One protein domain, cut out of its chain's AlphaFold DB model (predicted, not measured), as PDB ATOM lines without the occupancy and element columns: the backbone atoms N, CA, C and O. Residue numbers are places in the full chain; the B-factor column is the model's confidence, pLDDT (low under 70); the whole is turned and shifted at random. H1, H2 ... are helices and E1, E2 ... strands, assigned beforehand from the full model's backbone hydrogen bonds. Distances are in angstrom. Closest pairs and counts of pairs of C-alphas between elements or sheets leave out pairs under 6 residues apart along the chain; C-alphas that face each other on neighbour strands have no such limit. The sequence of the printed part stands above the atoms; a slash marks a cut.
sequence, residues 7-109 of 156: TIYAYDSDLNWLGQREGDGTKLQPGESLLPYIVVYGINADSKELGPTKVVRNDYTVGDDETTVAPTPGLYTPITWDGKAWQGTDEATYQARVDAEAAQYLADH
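What this domain is: This is residues 7 to 109 of the 156 residues of an uncharacterized protein of Lactobacillus pantheris DSM 15945 = JCM 12539 = NBRC 106106 (UniProt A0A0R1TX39). Three two-stranded hairpins are strung out in an elongated model: E3 and E4 in the middle, E5 and E6 near one end of that hairpin, and E1 and E2 set off from both beyond a looping link. Helix H1 follows E6, and its residues 96 to 108 stick out at the far end from the loop of residues 26 to 34, which also sticks out. The printed part has 103 residues, in the order E1 E2 E3 E4 E5 E6 H1, with three antiparallel sheets, class mixed. It is only just extended, close to loose, with a radius of gyration of the C-alphas of 19.3 A and spans of 60 by 33 by 21 A.

How they stand to each other: E3, residues 37 to 43, and E4, residues 50 to 57, form an antiparallel hairpin at 157 degrees, with N 40 and O 54 2.8 A apart. Residues 66 to 67 pair antiparallel with residues 41 to 42 of E3. E5, residues 76 to 81, has its closest C-alphas to E4 at Leu 50 and Ile 79, 5.7 A apart. E5 forms a hairpin with E6, residues 86 to 89, antiparallel at 146 degrees, with N 80 and O 87 2.8 A apart. The closest C-alphas of E5 and H1, residues 91 to 108, are those of Tyr 76 and Glu 91, 6.3 A apart; every O i to N i+4 pair in H1 is within hydrogen-bond range. E1, residues 7 to 11, and E2, residues 17 to 23, form a hairpin, antiparallel at 159 degrees, with N 10 and O 19 2.9 A apart. E2 is apart from E3, and E1 is apart from E4.

Where its parts are: E4 is 20.4 A long, E3 19.3 A, E2 17.9 A, E1 13.3 A, E5 13.0 A and E6 10.3 A. E1 begins at C-alpha 7 (43.915, -60.060, 33.747). H1, 25.5 A long, ends at C-alpha 108 (18.047, -41.867, 72.755).

The domain as a whole: The C-alphas farthest apart, of Pro 30 and Ala 107, are 62.2 A apart. The printed part has no cut. The links E2 to E3 and E4 to E5 are long. Residues 7 to 37 have pLDDT under 70.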
ATOM      1  N   THR A   7      44.690 -60.789  32.736       55.41
ATOM      2  CA  THR A   7      43.915 -60.060  33.747       55.41
ATOM      3  C   THR A   7      44.850 -59.147  34.521       55.41
ATOM      4  O   THR A   7      45.830 -59.611  35.107       55.41
ATOM      5  N   ILE A   8      44.556 -57.849  34.518       59.84
ATOM      6  CA  ILE A   8      45.332 -56.847  35.250       59.84
ATOM      7  C   ILE A   8      44.538 -56.434  36.487       59.84
ATOM      8  O   ILE A   8      43.371 -56.053  36.383       59.84
ATOM      9  N   TYR A   9      45.194 -56.498  37.642       60.38
ATOM     10  CA  TYR A   9      44.645 -56.137  38.945       60.38
ATOM     11  C   TYR A   9      45.240 -54.801  39.389       60.38
ATOM     12  O   TYR A   9      46.455 -54.616  39.322       60.38
ATOM     13  N   ALA A  10      44.390 -53.880  39.834       56.22
ATOM     14  CA  ALA A  10      44.800 -52.580  40.346       56.22
ATOM     15  C   ALA A  10      44.698 -52.554  41.874       56.22
ATOM     16  O   ALA A  10      43.696 -52.995  42.444       56.22
ATOM     17  N   TYR A  11      45.727 -52.000  42.510       66.75
ATOM     18  CA  TYR A  11      45.809 -51.787  43.953       66.75
ATOM     19  C   TYR A  11      46.307 -50.365  44.237       66.75
ATOM     20  O   TYR A  11      47.009 -49.791  43.400       66.75
ATOM     21  N   ASP A  12      45.943 -49.800  45.387       64.19
ATOM     22  CA  ASP A  12      46.538 -48.547  45.868       64.19
ATOM     23  C   ASP A  12      47.930 -48.779  46.490       64.19
ATOM     24  O   ASP A  12      48.457 -49.896  46.507       64.19
ATOM     25  N   SER A  13      48.554 -47.705  46.984       50.56
ATOM     26  CA  SER A  13      49.867 -47.756  47.646       50.56
ATOM     27  C   SER A  13      49.879 -48.563  48.944       50.56
ATOM     28  O   SER A  13      50.946 -49.015  49.355       50.56
ATOM     29  N   ASP A  14      48.713 -48.767  49.552       68.94
ATOM     30  CA  ASP A  14      48.512 -49.545  50.773       68.94
ATOM     31  C   ASP A  14      48.037 -50.980  50.462       68.94
ATOM     32  O   ASP A  14      47.680 -51.738  51.364       68.94
ATOM     33  N   LEU A  15      48.090 -51.377  49.183       55.44
ATOM     34  CA  LEU A  15      47.691 -52.678  48.642       55.44
ATOM     35  C   LEU A  15      46.192 -53.000  48.777       55.44
ATOM     36  O   LEU A  15      45.803 -54.166  48.660       55.44
ATOM     37  N   ASN A  16      45.328 -51.999  48.950       61.16
ATOM     38  CA  ASN A  16      43.886 -52.217  48.879       61.16
ATOM     39  C   ASN A  16      43.458 -52.419  47.428       61.16
ATOM     40  O   ASN A  16      43.920 -51.734  46.515       61.16
ATOM     41  N   TRP A  17      42.558 -53.373  47.211       57.50
ATOM     42  CA  TRP A  17      42.071 -53.706  45.878       57.50
ATOM     43  C   TRP A  17      41.197 -52.584  45.310       57.50
ATOM     44  O   TRP A  17      40.192 -52.205  45.909       57.50
ATOM     45  N   LEU A  18      41.573 -52.087  44.130       46.25
ATOM     46  CA  LEU A  18      40.871 -51.008  43.431       46.25
ATOM     47  C   LEU A  18      40.021 -51.509  42.256       46.25
ATOM     48  O   LEU A  18      39.134 -50.794  41.794       46.25
ATOM     49  N   GLY A  19      40.279 -52.718  41.750       45.84
ATOM     50  CA  GLY A  19      39.532 -53.298  40.633       45.84
ATOM     51  C   GLY A  19      40.354 -54.258  39.775       45.84
ATOM     52  O   GLY A  19      41.557 -54.432  39.973       45.84
ATOM     53  N   GLN A  20      39.710 -54.874  38.781       58.44
ATOM     54  CA  GLN A  20      40.387 -55.676  37.757       58.44
ATOM     55  C   GLN A  20      39.802 -55.421  36.364       58.44
ATOM     56  O   GLN A  20      38.622 -55.094  36.234       58.44
ATOM     57  N   ARG A  21      40.618 -55.617  35.321       54.88
ATOM     58  CA  ARG A  21      40.169 -55.639  33.920       54.88
ATOM     59  C   ARG A  21      40.742 -56.855  33.192       54.88
ATOM     60  O   ARG A  21      41.936 -57.135  33.296       54.88
ATOM     61  N   GLU A  22      39.901 -57.517  32.401       50.78
ATOM     62  CA  GLU A  22      40.322 -58.481  31.378       50.78
ATOM     63  C   GLU A  22      40.659 -57.726  30.080       50.78
ATOM     64  O   GLU A  22      39.843 -56.949  29.571       50.78
ATOM     65  N   GLY A  23      41.892 -57.876  29.592       51.50
ATOM     66  CA  GLY A  23      42.361 -57.268  28.343       51.50
ATOM     67  C   GLY A  23      42.330 -58.251  27.171       51.50
ATOM     68  O   GLY A  23      42.638 -59.428  27.341       51.50
ATOM     69  N   ASP A  24      42.020 -57.749  25.975       47.19
ATOM     70  CA  ASP A  24      41.915 -58.478  24.697       47.19
ATOM     71  C   ASP A  24      43.275 -58.801  24.037       47.19
ATOM     72  O   ASP A  24      43.406 -58.823  22.817       47.19
ATOM     73  N   GLY A  25      44.322 -59.019  24.837       45.16
ATOM     74  CA  GLY A  25      45.641 -59.399  24.320       45.16
ATOM     75  C   GLY A  25      46.445 -58.272  23.651       45.16
ATOM     76  O   GLY A  25      47.568 -58.514  23.198       45.16
ATOM     77  N   THR A  26      45.959 -57.025  23.623       45.44
ATOM     78  CA  THR A  26      46.775 -55.884  23.178       45.44
ATOM     79  C   THR A  26      47.828 -55.530  24.237       45.44
ATOM     80  O   THR A  26      47.556 -54.919  25.269       45.44
ATOM     81  N   LYS A  27      49.068 -55.977  24.003       44.00
ATOM     82  CA  LYS A  27      50.238 -55.649  24.833       44.00
ATOM     83  C   LYS A  27      50.417 -54.127  24.893       44.00
ATOM     84  O   LYS A  27      50.577 -53.503  23.846       44.00
ATOM     85  N   LEU A  28      50.446 -53.570  26.106       44.00
ATOM     86  CA  LEU A  28      50.827 -52.175  26.359       44.00
ATOM     87  C   LEU A  28      52.175 -51.883  25.689       44.00
ATOM     88  O   LEU A  28      53.136 -52.640  25.880       44.00
ATOM     89  N   GLN A  29      52.253 -50.818  24.890       41.00
ATOM     90  CA  GLN A  29      53.513 -50.453  24.250       41.00
ATOM     91  C   GLN A  29      54.469 -49.804  25.266       41.00
ATOM     92  O   GLN A  29      54.023 -49.094  26.171       41.00
ATOM     93  N   PRO A  30      55.797 -50.000  25.142       32.38
ATOM     94  CA  PRO A  30      56.765 -49.331  26.007       32.38
ATOM     95  C   PRO A  30      56.640 -47.802  25.887       32.38
ATOM     96  O   PRO A  30      56.979 -47.233  24.852       32.38
ATOM     97  N   GLY A  31      56.145 -47.144  26.940       40.69
ATOM     98  CA  GLY A  31      55.895 -45.695  26.980       40.69
ATOM     99  C   GLY A  31      54.423 -45.292  27.134       40.69
ATOM    100  O   GLY A  31      54.154 -44.121  27.397       40.69
ATOM    101  N   GLU A  32      53.471 -46.226  27.036       38.56
ATOM    102  CA  GLU A  32      52.075 -45.973  27.410       38.56
ATOM    103  C   GLU A  32      51.921 -45.977  28.938       38.56
ATOM    104  O   GLU A  32      52.175 -46.975  29.614       38.56
ATOM    105  N   SER A  33      51.517 -44.833  29.496       44.38
ATOM    106  CA  SER A  33      51.173 -44.706  30.912       44.38
ATOM    107  C   SER A  33      49.799 -45.324  31.180       44.38
ATOM    108  O   SER A  33      48.840 -45.045  30.462       44.38
ATOM    109  N   LEU A  34      49.675 -46.088  32.268       46.66
ATOM    110  CA  LEU A  34      48.406 -46.619  32.791       46.66
ATOM    111  C   LEU A  34      47.430 -45.535  33.289       46.66
ATOM    112  O   LEU A  34      46.400 -45.867  33.869       46.66
ATOM    113  N   LEU A  35      47.721 -44.249  33.079       53.19
ATOM    114  CA  LEU A  35      46.910 -43.138  33.569       53.19
ATOM    115  C   LEU A  35      46.110 -42.443  32.447       53.19
ATOM    116  O   LEU A  35      46.323 -41.255  32.208       53.19
ATOM    117  N   PRO A  36      45.146 -43.095  31.765       66.62
ATOM    118  CA  PRO A  36      44.139 -42.363  31.011       66.62
ATOM    119  C   PRO A  36      43.028 -41.831  31.925       66.62
ATOM    120  O   PRO A  36      42.004 -41.407  31.401       66.62
ATOM    121  N   TYR A  37      43.199 -41.851  33.255       69.88
ATOM    122  CA  TYR A  37      42.196 -41.437  34.233       69.88
ATOM    123  C   TYR A  37      42.752 -40.458  35.279       69.88
ATOM    124  O   TYR A  37      43.898 -40.584  35.705       69.88
ATOM    125  N   ILE A  38      41.915 -39.511  35.704       76.56
ATOM    126  CA  ILE A  38      42.146 -38.538  36.777       76.56
ATOM    127  C   ILE A  38      41.089 -38.713  37.874       76.56
ATOM    128  O   ILE A  38      39.978 -39.185  37.615       76.56
ATOM    129  N   VAL A  39      41.426 -38.308  39.098       85.38
ATOM    130  CA  VAL A  39      40.465 -38.201  40.202       85.38
ATOM    131  C   VAL A  39      39.875 -36.795  40.196       85.38
ATOM    132  O   VAL A  39      40.609 -35.809  40.139       85.38
ATOM    133  N   VAL A  40      38.551 -36.711  40.258       90.19
ATOM    134  CA  VAL A  40      37.801 -35.463  40.382       90.19
ATOM    135  C   VAL A  40      36.991 -35.518  41.667       90.19
ATOM    136  O   VAL A  40      36.256 -36.475  41.915       90.19
ATOM    137  N   TYR A  41      37.133 -34.480  42.478       93.81
ATOM    138  CA  TYR A  41      36.420 -34.283  43.727       93.81
ATOM    139  C   TYR A  41      35.236 -33.360  43.463       93.81
ATOM    140  O   TYR A  41      35.419 -32.244  42.975       93.81
ATOM    141  N   GLY A  42      34.027 -33.831  43.759       94.75
ATOM    142  CA  GLY A  42      32.836 -32.995  43.725       94.75
ATOM    143  C   GLY A  42      32.817 -32.015  44.892       94.75
ATOM    144  O   GLY A  42      33.347 -32.289  45.969       94.75
ATOM    145  N   ILE A  43      32.172 -30.879  44.681       96.94
ATOM    146  CA  ILE A  43      31.930 -29.845  45.678       96.94
ATOM    147  C   ILE A  43      30.417 -29.658  45.738       96.94
ATOM    148  O   ILE A  43      29.765 -29.472  44.716       96.94
ATOM    149  N   ASN A  44      29.823 -29.740  46.924       95.75
ATOM    150  CA  ASN A  44      28.404 -29.443  47.068       95.75
ATOM    151  C   ASN A  44      28.157 -27.968  46.702       95.75
ATOM    152  O   ASN A  44      28.779 -27.077  47.283       95.75
ATOM    153  N   ALA A  45      27.256 -27.704  45.754       91.38
ATOM    154  CA  ALA A  45      27.010 -26.355  45.246       91.38
ATOM    155  C   ALA A  45      26.585 -25.365  46.350       91.38
ATOM    156  O   ALA A  45      27.004 -24.203  46.311       91.38
ATOM    157  N   ASP A  46      25.830 -25.837  47.348       92.56
ATOM    158  CA  ASP A  46      25.276 -25.025  48.432       92.56
ATOM    159  C   ASP A  46      26.238 -24.924  49.622       92.56
ATOM    160  O   ASP A  46      26.574 -23.824  50.058       92.56
ATOM    161  N   SER A  47      26.706 -26.063  50.147       93.81
ATOM    162  CA  SER A  47      27.537 -26.091  51.362       93.81
ATOM    163  C   SER A  47      29.028 -25.895  51.098       93.81
ATOM    164  O   SER A  47      29.792 -25.658  52.030       93.81
ATOM    165  N   LYS A  48      29.460 -26.003  49.835       95.31
ATOM    166  CA  LYS A  48      30.874 -26.063  49.421       95.31
ATOM    167  C   LYS A  48      31.660 -27.209  50.055       95.31
ATOM    168  O   LYS A  48      32.885 -27.243  49.960       95.31
ATOM    169  N   GLU A  49      30.971 -28.161  50.678       96.06
ATOM    170  CA  GLU A  49      31.585 -29.332  51.287       96.06
ATOM    171  C   GLU A  49      32.042 -30.335  50.229       96.06
ATOM    172  O   GLU A  49      31.512 -30.383  49.116       96.06
ATOM    173  N   LEU A  50      33.021 -31.158  50.600       94.00
ATOM    174  CA  LEU A  50      33.485 -32.290  49.818       94.00
ATOM    175  C   LEU A  50      32.298 -33.199  49.485       94.00
ATOM    176  O   LEU A  50      31.692 -33.820  50.357       94.00
ATOM    177  N   GLY A  51      31.977 -33.251  48.200       92.06
ATOM    178  CA  GLY A  51      30.973 -34.127  47.630       92.06
ATOM    179  C   GLY A  51      31.568 -35.457  47.161       92.06
ATOM    180  O   GLY A  51      32.684 -35.830  47.527       92.06
ATOM    181  N   PRO A  52      30.824 -36.199  46.326       87.81
ATOM    182  CA  PRO A  52      31.285 -37.468  45.781       87.81
ATOM    183  C   PRO A  52      32.570 -37.325  44.957       87.81
ATOM    184  O   PRO A  52      32.700 -36.430  44.122       87.81
ATOM    185  N   THR A  53      33.489 -38.268  45.144       88.88
ATOM    186  CA  THR A  53      34.708 -38.395  44.338       88.88
ATOM    187  C   THR A  53      34.471 -39.362  43.187       88.88
ATOM    188  O   THR A  53      33.840 -40.407  43.362       88.88
ATOM    189  N   LYS A  54      35.005 -39.048  42.006       83.38
ATOM    190  CA  LYS A  54      34.915 -39.904  40.821       83.38
ATOM    191  C   LYS A  54      36.255 -40.040  40.112       83.38
ATOM    192  O   LYS A  54      37.069 -39.123  40.105       83.38
ATOM    193  N   VAL A  55      36.450 -41.190  39.477       84.25
ATOM    194  CA  VAL A  55      37.572 -41.443  38.570       84.25
ATOM    195  C   VAL A  55      37.045 -41.319  37.148       84.25
ATOM    196  O   VAL A  55      36.129 -42.036  36.747       84.25
ATOM    197  N   VAL A  56      37.591 -40.376  36.394       80.31
ATOM    198  CA  VAL A  56      37.156 -40.036  35.031       80.31
ATOM    199  C   VAL A  56      38.339 -40.078  34.092       80.31
ATOM    200  O   VAL A  56      39.475 -40.121  34.545       80.31
ATOM    201  N   ARG A  57      38.097 -40.102  32.781       78.50
ATOM    202  CA  ARG A  57      39.193 -40.079  31.813       78.50
ATOM    203  C   ARG A  57      39.944 -38.745  31.856       78.50
ATOM    204  O   ARG A  57      39.386 -37.729  32.248       78.50
ATOM    205  N   ASN A  58      41.203 -38.741  31.438       77.00
ATOM    206  CA  ASN A  58      42.059 -37.551  31.449       77.00
ATOM    207  C   ASN A  58      41.602 -36.455  30.461       77.00
ATOM    208  O   ASN A  58      42.039 -35.317  30.563       77.00
ATOM    209  N   ASP A  59      40.722 -36.781  29.512       80.31
ATOM    210  CA  ASP A  59      40.062 -35.823  28.614       80.31
ATOM    211  C   ASP A  59      38.775 -35.216  29.210       80.31
ATOM    212  O   ASP A  59      38.075 -34.450  28.544       80.31
ATOM    213  N   TYR A  60      38.450 -35.539  30.464       85.75
ATOM    214  CA  TYR A  60      37.284 -35.008  31.153       85.75
ATOM    215  C   TYR A  60      37.409 -33.503  31.427       85.75
ATOM    216  O   TYR A  60      38.443 -33.010  31.878       85.75
ATOM    217  N   THR A  61      36.315 -32.774  31.201       92.00
ATOM    218  CA  THR A  61      36.215 -31.344  31.518       92.00
ATOM    219  C   THR A  61      35.636 -31.167  32.918       92.00
ATOM    220  O   THR A  61      34.483 -31.517  33.154       92.00
ATOM    221  N   VAL A  62      36.445 -30.624  33.829       91.06
ATOM    222  CA  VAL A  62      36.066 -30.327  35.220       91.06
ATOM    223  C   VAL A  62      34.994 -29.236  35.242       91.06
ATOM    224  O   VAL A  62      35.182 -28.186  34.627       91.06
ATOM    225  N   GLY A  63      33.868 -29.506  35.906       90.62
ATOM    226  CA  GLY A  63      32.786 -28.535  36.086       90.62
ATOM    227  C   GLY A  63      33.063 -27.511  37.193       90.62
ATOM    228  O   GLY A  63      34.022 -27.641  37.946       90.62
ATOM    229  N   ASP A  64      32.190 -26.508  37.319       92.12
ATOM    230  CA  ASP A  64      32.340 -25.423  38.308       92.12
ATOM    231  C   ASP A  64      32.233 -25.905  39.769       92.12
ATOM    232  O   ASP A  64      32.829 -25.316  40.669       92.12
ATOM    233  N   ASP A  65      31.506 -27.001  39.995       95.12
ATOM    234  CA  ASP A  65      31.340 -27.659  41.297       95.12
ATOM    235  C   ASP A  65      32.290 -28.862  41.453       95.12
ATOM    236  O   ASP A  65      31.978 -29.856  42.109       95.12
ATOM    237  N   GLU A  66      33.452 -28.815  40.801       93.94
ATOM    238  CA  GLU A  66      34.430 -29.898  40.796       93.94
ATOM    239  C   GLU A  66      35.868 -29.370  40.873       93.94
ATOM    240  O   GLU A  66      36.183 -28.251  40.475       93.94
ATOM    241  N   THR A  67      36.781 -30.199  41.377       91.62
ATOM    242  CA  THR A  67      38.216 -29.899  41.381       91.62
ATOM    243  C   THR A  67      39.046 -31.169  41.236       91.62
ATOM    244  O   THR A  67      38.638 -32.249  41.655       91.62
ATOM    245  N   THR A  68      40.236 -31.058  40.651       91.75
ATOM    246  CA  THR A  68      41.242 -32.137  40.634       91.75
ATOM    247  C   THR A  68      42.213 -32.038  41.810       91.75
ATOM    248  O   THR A  68      43.121 -32.856  41.941       91.75
ATOM    249  N   VAL A  69      42.074 -31.009  42.650       89.06
ATOM    250  CA  VAL A  69      42.917 -30.815  43.830       89.06
ATOM    251  C   VAL A  69      42.393 -31.701  44.952       89.06
ATOM    252  O   VAL A  69      41.241 -31.568  45.355       89.06
ATOM    253  N   ALA A  70      43.237 -32.587  45.472       86.94
ATOM    254  CA  ALA A  70      42.881 -33.457  46.586       86.94
ATOM    255  C   ALA A  70      42.822 -32.694  47.923       86.94
ATOM    256  O   ALA A  70      43.633 -31.785  48.135       86.94
ATOM    257  N   PRO A  71      41.920 -33.075  48.848       87.75
ATOM    258  CA  PRO A  71      41.975 -32.624  50.233       87.75
ATOM    259  C   PRO A  71      43.322 -32.928  50.872       87.75
ATOM    260  O   PRO A  71      43.879 -34.014  50.703       87.75
ATOM    261  N   THR A  72      43.836 -31.967  51.634       88.38
ATOM    262  CA  THR A  72      45.045 -32.177  52.426       88.38
ATOM    263  C   THR A  72      44.783 -33.285  53.454       88.38
ATOM    264  O   THR A  72      43.734 -33.273  54.102       88.38
ATOM    265  N   PRO A  73      45.708 -34.241  53.644       84.50
ATOM    266  CA  PRO A  73      45.590 -35.214  54.724       84.50
ATOM    267  C   PRO A  73      45.482 -34.530  56.095       84.50
ATOM    268  O   PRO A  73      46.145 -33.523  56.341       84.50
ATOM    269  N   GLY A  74      44.670 -35.092  56.995       83.75
ATOM    270  CA  GLY A  74      44.509 -34.586  58.366       83.75
ATOM    271  C   GLY A  74      43.460 -33.483  58.546       83.75
ATOM    272  O   GLY A  74      43.393 -32.885  59.615       83.75
ATOM    273  N   LEU A  75      42.640 -33.202  57.529       88.88
ATOM    274  CA  LEU A  75      41.462 -32.346  57.676       88.88
ATOM    275  C   LEU A  75      40.300 -33.130  58.304       88.88
ATOM    276  O   LEU A  75      39.988 -34.234  57.858       88.88
ATOM    277  N   TYR A  76      39.628 -32.538  59.292       92.25
ATOM    278  CA  TYR A  76      38.436 -33.119  59.909       92.25
ATOM    279  C   TYR A  76      37.160 -32.568  59.274       92.25
ATOM    280  O   TYR A  76      37.120 -31.433  58.797       92.25
ATOM    281  N   THR A  77      36.098 -33.374  59.261       91.50
ATOM    282  CA  THR A  77      34.825 -32.997  58.638       91.50
ATOM    283  C   THR A  77      34.040 -31.980  59.478       91.50
ATOM    284  O   THR A  77      34.111 -32.026  60.711       91.50
ATOM    285  N   PRO A  78      33.216 -31.116  58.854       93.12
ATOM    286  CA  PRO A  78      33.051 -30.951  57.405       93.12
ATOM    287  C   PRO A  78      34.308 -30.376  56.735       93.12
ATOM    288  O   PRO A  78      35.013 -29.557  57.319       93.12
ATOM    289  N   ILE A  79      34.595 -30.853  55.519       95.06
ATOM    290  CA  ILE A  79      35.716 -30.392  54.689       95.06
ATOM    291  C   ILE A  79      35.126 -29.562  53.553       95.06
ATOM    292  O   ILE A  79      34.336 -30.091  52.781       95.06
ATOM    293  N   THR A  80      35.508 -28.295  53.432       96.06
ATOM    294  CA  THR A  80      34.977 -27.338  52.449       96.06
ATOM    295  C   THR A  80      36.044 -26.851  51.475       96.06
ATOM    296  O   THR A  80      37.208 -26.722  51.849       96.06
ATOM    297  N   TRP A  81      35.654 -26.538  50.241       95.56
ATOM    298  CA  TRP A  81      36.529 -25.957  49.220       95.56
ATOM    299  C   TRP A  81      36.325 -24.443  49.102       95.56
ATOM    300  O   TRP A  81      35.210 -23.982  48.865       95.56
ATOM    301  N   ASP A  82      37.402 -23.662  49.214       92.81
ATOM    302  CA  ASP A  82      37.353 -22.193  49.105       92.81
ATOM    303  C   ASP A  82      37.661 -21.649  47.692       92.81
ATOM    304  O   ASP A  82      37.778 -20.438  47.495       92.81
ATOM    305  N   GLY A  83      37.813 -22.534  46.700       90.62
ATOM    306  CA  GLY A  83      38.263 -22.188  45.347       90.62
ATOM    307  C   GLY A  83      39.763 -22.401  45.115       90.62
ATOM    308  O   GLY A  83      40.207 -22.418  43.969       90.62
ATOM    309  N   LYS A  84      40.549 -22.582  46.180       92.31
ATOM    310  CA  LYS A  84      42.011 -22.705  46.127       92.31
ATOM    311  C   LYS A  84      42.552 -23.847  46.987       92.31
ATOM    312  O   LYS A  84      43.526 -24.487  46.590       92.31
ATOM    313  N   ALA A  85      41.972 -24.070  48.157       93.69
ATOM    314  CA  ALA A  85      42.386 -25.064  49.128       93.69
ATOM    315  C   ALA A  85      41.177 -25.688  49.837       93.69
ATOM    316  O   ALA A  85      40.113 -25.084  49.991       93.69
ATOM    317  N   TRP A  86      41.380 -26.920  50.299       94.50
ATOM    318  CA  TRP A  86      40.446 -27.588  51.192       94.50
ATOM    319  C   TRP A  86      40.678 -27.125  52.626       94.50
ATOM    320  O   TRP A  86      41.814 -27.101  53.103       94.50
ATOM    321  N   GLN A  87      39.592 -26.790  53.310       95.31
ATOM    322  CA  GLN A  87      39.572 -26.400  54.712       95.31
ATOM    323  C   GLN A  87      38.745 -27.417  55.490       95.31
ATOM    324  O   GLN A  87      37.609 -27.697  55.129       95.31
ATOM    325  N   GLY A  88      39.332 -27.995  56.528       93.44
ATOM    326  CA  GLY A  88      38.625 -28.843  57.480       93.44
ATOM    327  C   GLY A  88      38.263 -28.063  58.734       93.44
ATOM    328  O   GLY A  88      38.783 -26.975  58.986       93.44
ATOM    329  N   THR A  89      37.415 -28.666  59.550       90.94
ATOM    330  CA  THR A  89      37.242 -28.260  60.943       90.94
ATOM    331  C   THR A  89      38.485 -28.642  61.756       90.94
ATOM    332  O   THR A  89      39.206 -29.579  61.404       90.94
ATOM    333  N   ASP A  90      38.778 -27.905  62.828       91.50
ATOM    334  CA  ASP A  90      39.847 -28.275  63.752       91.50
ATOM    335  C   ASP A  90      39.472 -29.525  64.571       91.50
ATOM    336  O   ASP A  90      38.299 -29.799  64.827       91.50
ATOM    337  N   GLU A  91      40.476 -30.290  64.997       91.81
ATOM    338  CA  GLU A  91      40.276 -31.558  65.712       91.81
ATOM    339  C   GLU A  91      39.425 -31.404  66.976       91.81
ATOM    340  O   GLU A  91      38.580 -32.252  67.256       91.81
ATOM    341  N   ALA A  92      39.606 -30.314  67.727       92.69
ATOM    342  CA  ALA A  92      38.880 -30.098  68.973       92.69
ATOM    343  C   ALA A  92      37.387 -29.868  68.710       92.69
ATOM    344  O   ALA A  92      36.543 -30.462  69.381       92.69
ATOM    345  N   THR A  93      37.052 -29.060  67.704       91.62
ATOM    346  CA  THR A  93      35.663 -28.850  67.278       91.62
ATOM    347  C   THR A  93      35.046 -30.131  66.709       91.62
ATOM    348  O   THR A  93      33.890 -30.440  67.008       91.62
ATOM    349  N   TYR A  94      35.804 -30.913  65.931       93.81
ATOM    350  CA  TYR A  94      35.356 -32.219  65.439       93.81
ATOM    351  C   TYR A  94      35.048 -33.180  66.594       93.81
ATOM    352  O   TYR A  94      33.958 -33.748  66.646       93.81
ATOM    353  N   GLN A  95      35.974 -33.317  67.546       94.00
ATOM    354  CA  GLN A  95      35.818 -34.218  68.684       94.00
ATOM    355  C   GLN A  95      34.645 -33.798  69.572       94.00
ATOM    356  O   GLN A  95      33.839 -34.640  69.949       94.00
ATOM    357  N   ALA A  96      34.481 -32.497  69.829       94.62
ATOM    358  CA  ALA A  96      33.346 -31.988  70.591       94.62
ATOM    359  C   ALA A  96      31.998 -32.329  69.932       94.62
ATOM    360  O   ALA A  96      31.038 -32.658  70.630       94.62
ATOM    361  N   ARG A  97      31.920 -32.290  68.592       95.12
ATOM    362  CA  ARG A  97      30.725 -32.724  67.857       95.12
ATOM    363  C   ARG A  97      30.491 -34.227  68.006       95.12
ATOM    364  O   ARG A  97      29.376 -34.621  68.331       95.12
ATOM    365  N   VAL A  98      31.523 -35.047  67.806       94.19
ATOM    366  CA  VAL A  98      31.434 -36.512  67.949       94.19
ATOM    367  C   VAL A  98      30.994 -36.903  69.361       94.19
ATOM    368  O   VAL A  98      30.116 -37.749  69.518       94.19
ATOM    369  N   ASP A  99      31.543 -36.259  70.391       95.81
ATOM    370  CA  ASP A  99      31.179 -36.510  71.787       95.81
ATOM    371  C   ASP A  99      29.721 -36.119  72.069       95.81
ATOM    372  O   ASP A  99      29.001 -36.846  72.756       95.81
ATOM    373  N   ALA A 100      29.264 -34.992  71.517       95.25
ATOM    374  CA  ALA A 100      27.877 -34.557  71.640       95.25
ATOM    375  C   ALA A 100      26.905 -35.522  70.938       95.25
ATOM    376  O   ALA A 100      25.889 -35.897  71.524       95.25
ATOM    377  N   GLU A 101      27.231 -35.970  69.722       94.56
ATOM    378  CA  GLU A 101      26.450 -36.966  68.976       94.56
ATOM    379  C   GLU A 101      26.403 -38.310  69.717       94.56
ATOM    380  O   GLU A 101      25.336 -38.912  69.838       94.56
ATOM    381  N   ALA A 102      27.529 -38.759  70.277       92.62
ATOM    382  CA  ALA A 102      27.586 -39.970  71.088       92.62
ATOM    383  C   ALA A 102      26.727 -39.843  72.356       92.62
ATOM    384  O   ALA A 102      25.937 -40.738  72.659       92.62
ATOM    385  N   ALA A 103      26.828 -38.725  73.080       93.56
ATOM    386  CA  ALA A 103      26.017 -38.473  74.269       93.56
ATOM    387  C   ALA A 103      24.516 -38.469  73.943       93.56
ATOM    388  O   ALA A 103      23.723 -39.059  74.681       93.56
ATOM    389  N   GLN A 104      24.130 -37.857  72.821       94.19
ATOM    390  CA  GLN A 104      22.750 -37.860  72.350       94.19
ATOM    391  C   GLN A 104      22.289 -39.268  71.956       94.19
ATOM    392  O   GLN A 104      21.219 -39.699  72.381       94.19
ATOM    393  N   TYR A 105      23.117 -40.031  71.237       91.88
ATOM    394  CA  TYR A 105      22.810 -41.415  70.886       91.88
ATOM    395  C   TYR A 105      22.565 -42.283  72.127       91.88
ATOM    396  O   TYR A 105      21.603 -43.049  72.146       91.88
ATOM    397  N   LEU A 106      23.390 -42.149  73.172       91.75
ATOM    398  CA  LEU A 106      23.204 -42.866  74.439       91.75
ATOM    399  C   LEU A 106      21.918 -42.450  75.169       91.75
ATOM    400  O   LEU A 106      21.288 -43.290  75.810       91.75
ATOM    401  N   ALA A 107      21.535 -41.173  75.090       91.19
ATOM    402  CA  ALA A 107      20.284 -40.690  75.668       91.19
ATOM    403  C   ALA A 107      19.057 -41.259  74.934       91.19
ATOM    404  O   ALA A 107      18.092 -41.665  75.583       91.19
ATOM    405  N   ASP A 108      19.121 -41.338  73.603       92.94
ATOM    406  CA  ASP A 108      18.047 -41.867  72.755       92.94
ATOM    407  C   ASP A 108      17.976 -43.407  72.783       92.94
ATOM    408  O   ASP A 108      16.905 -43.991  72.608       92.94
ATOM    409  N   HIS A 109      19.103 -44.073  73.050       88.81
ATOM    410  CA  HIS A 109      19.236 -45.529  73.119       88.81
ATOM    411  C   HIS A 109      19.750 -45.955  74.500       88.81
ATOM    412  O   HIS A 109      20.876 -46.453  74.622       88.81
TER     413      HIS A 109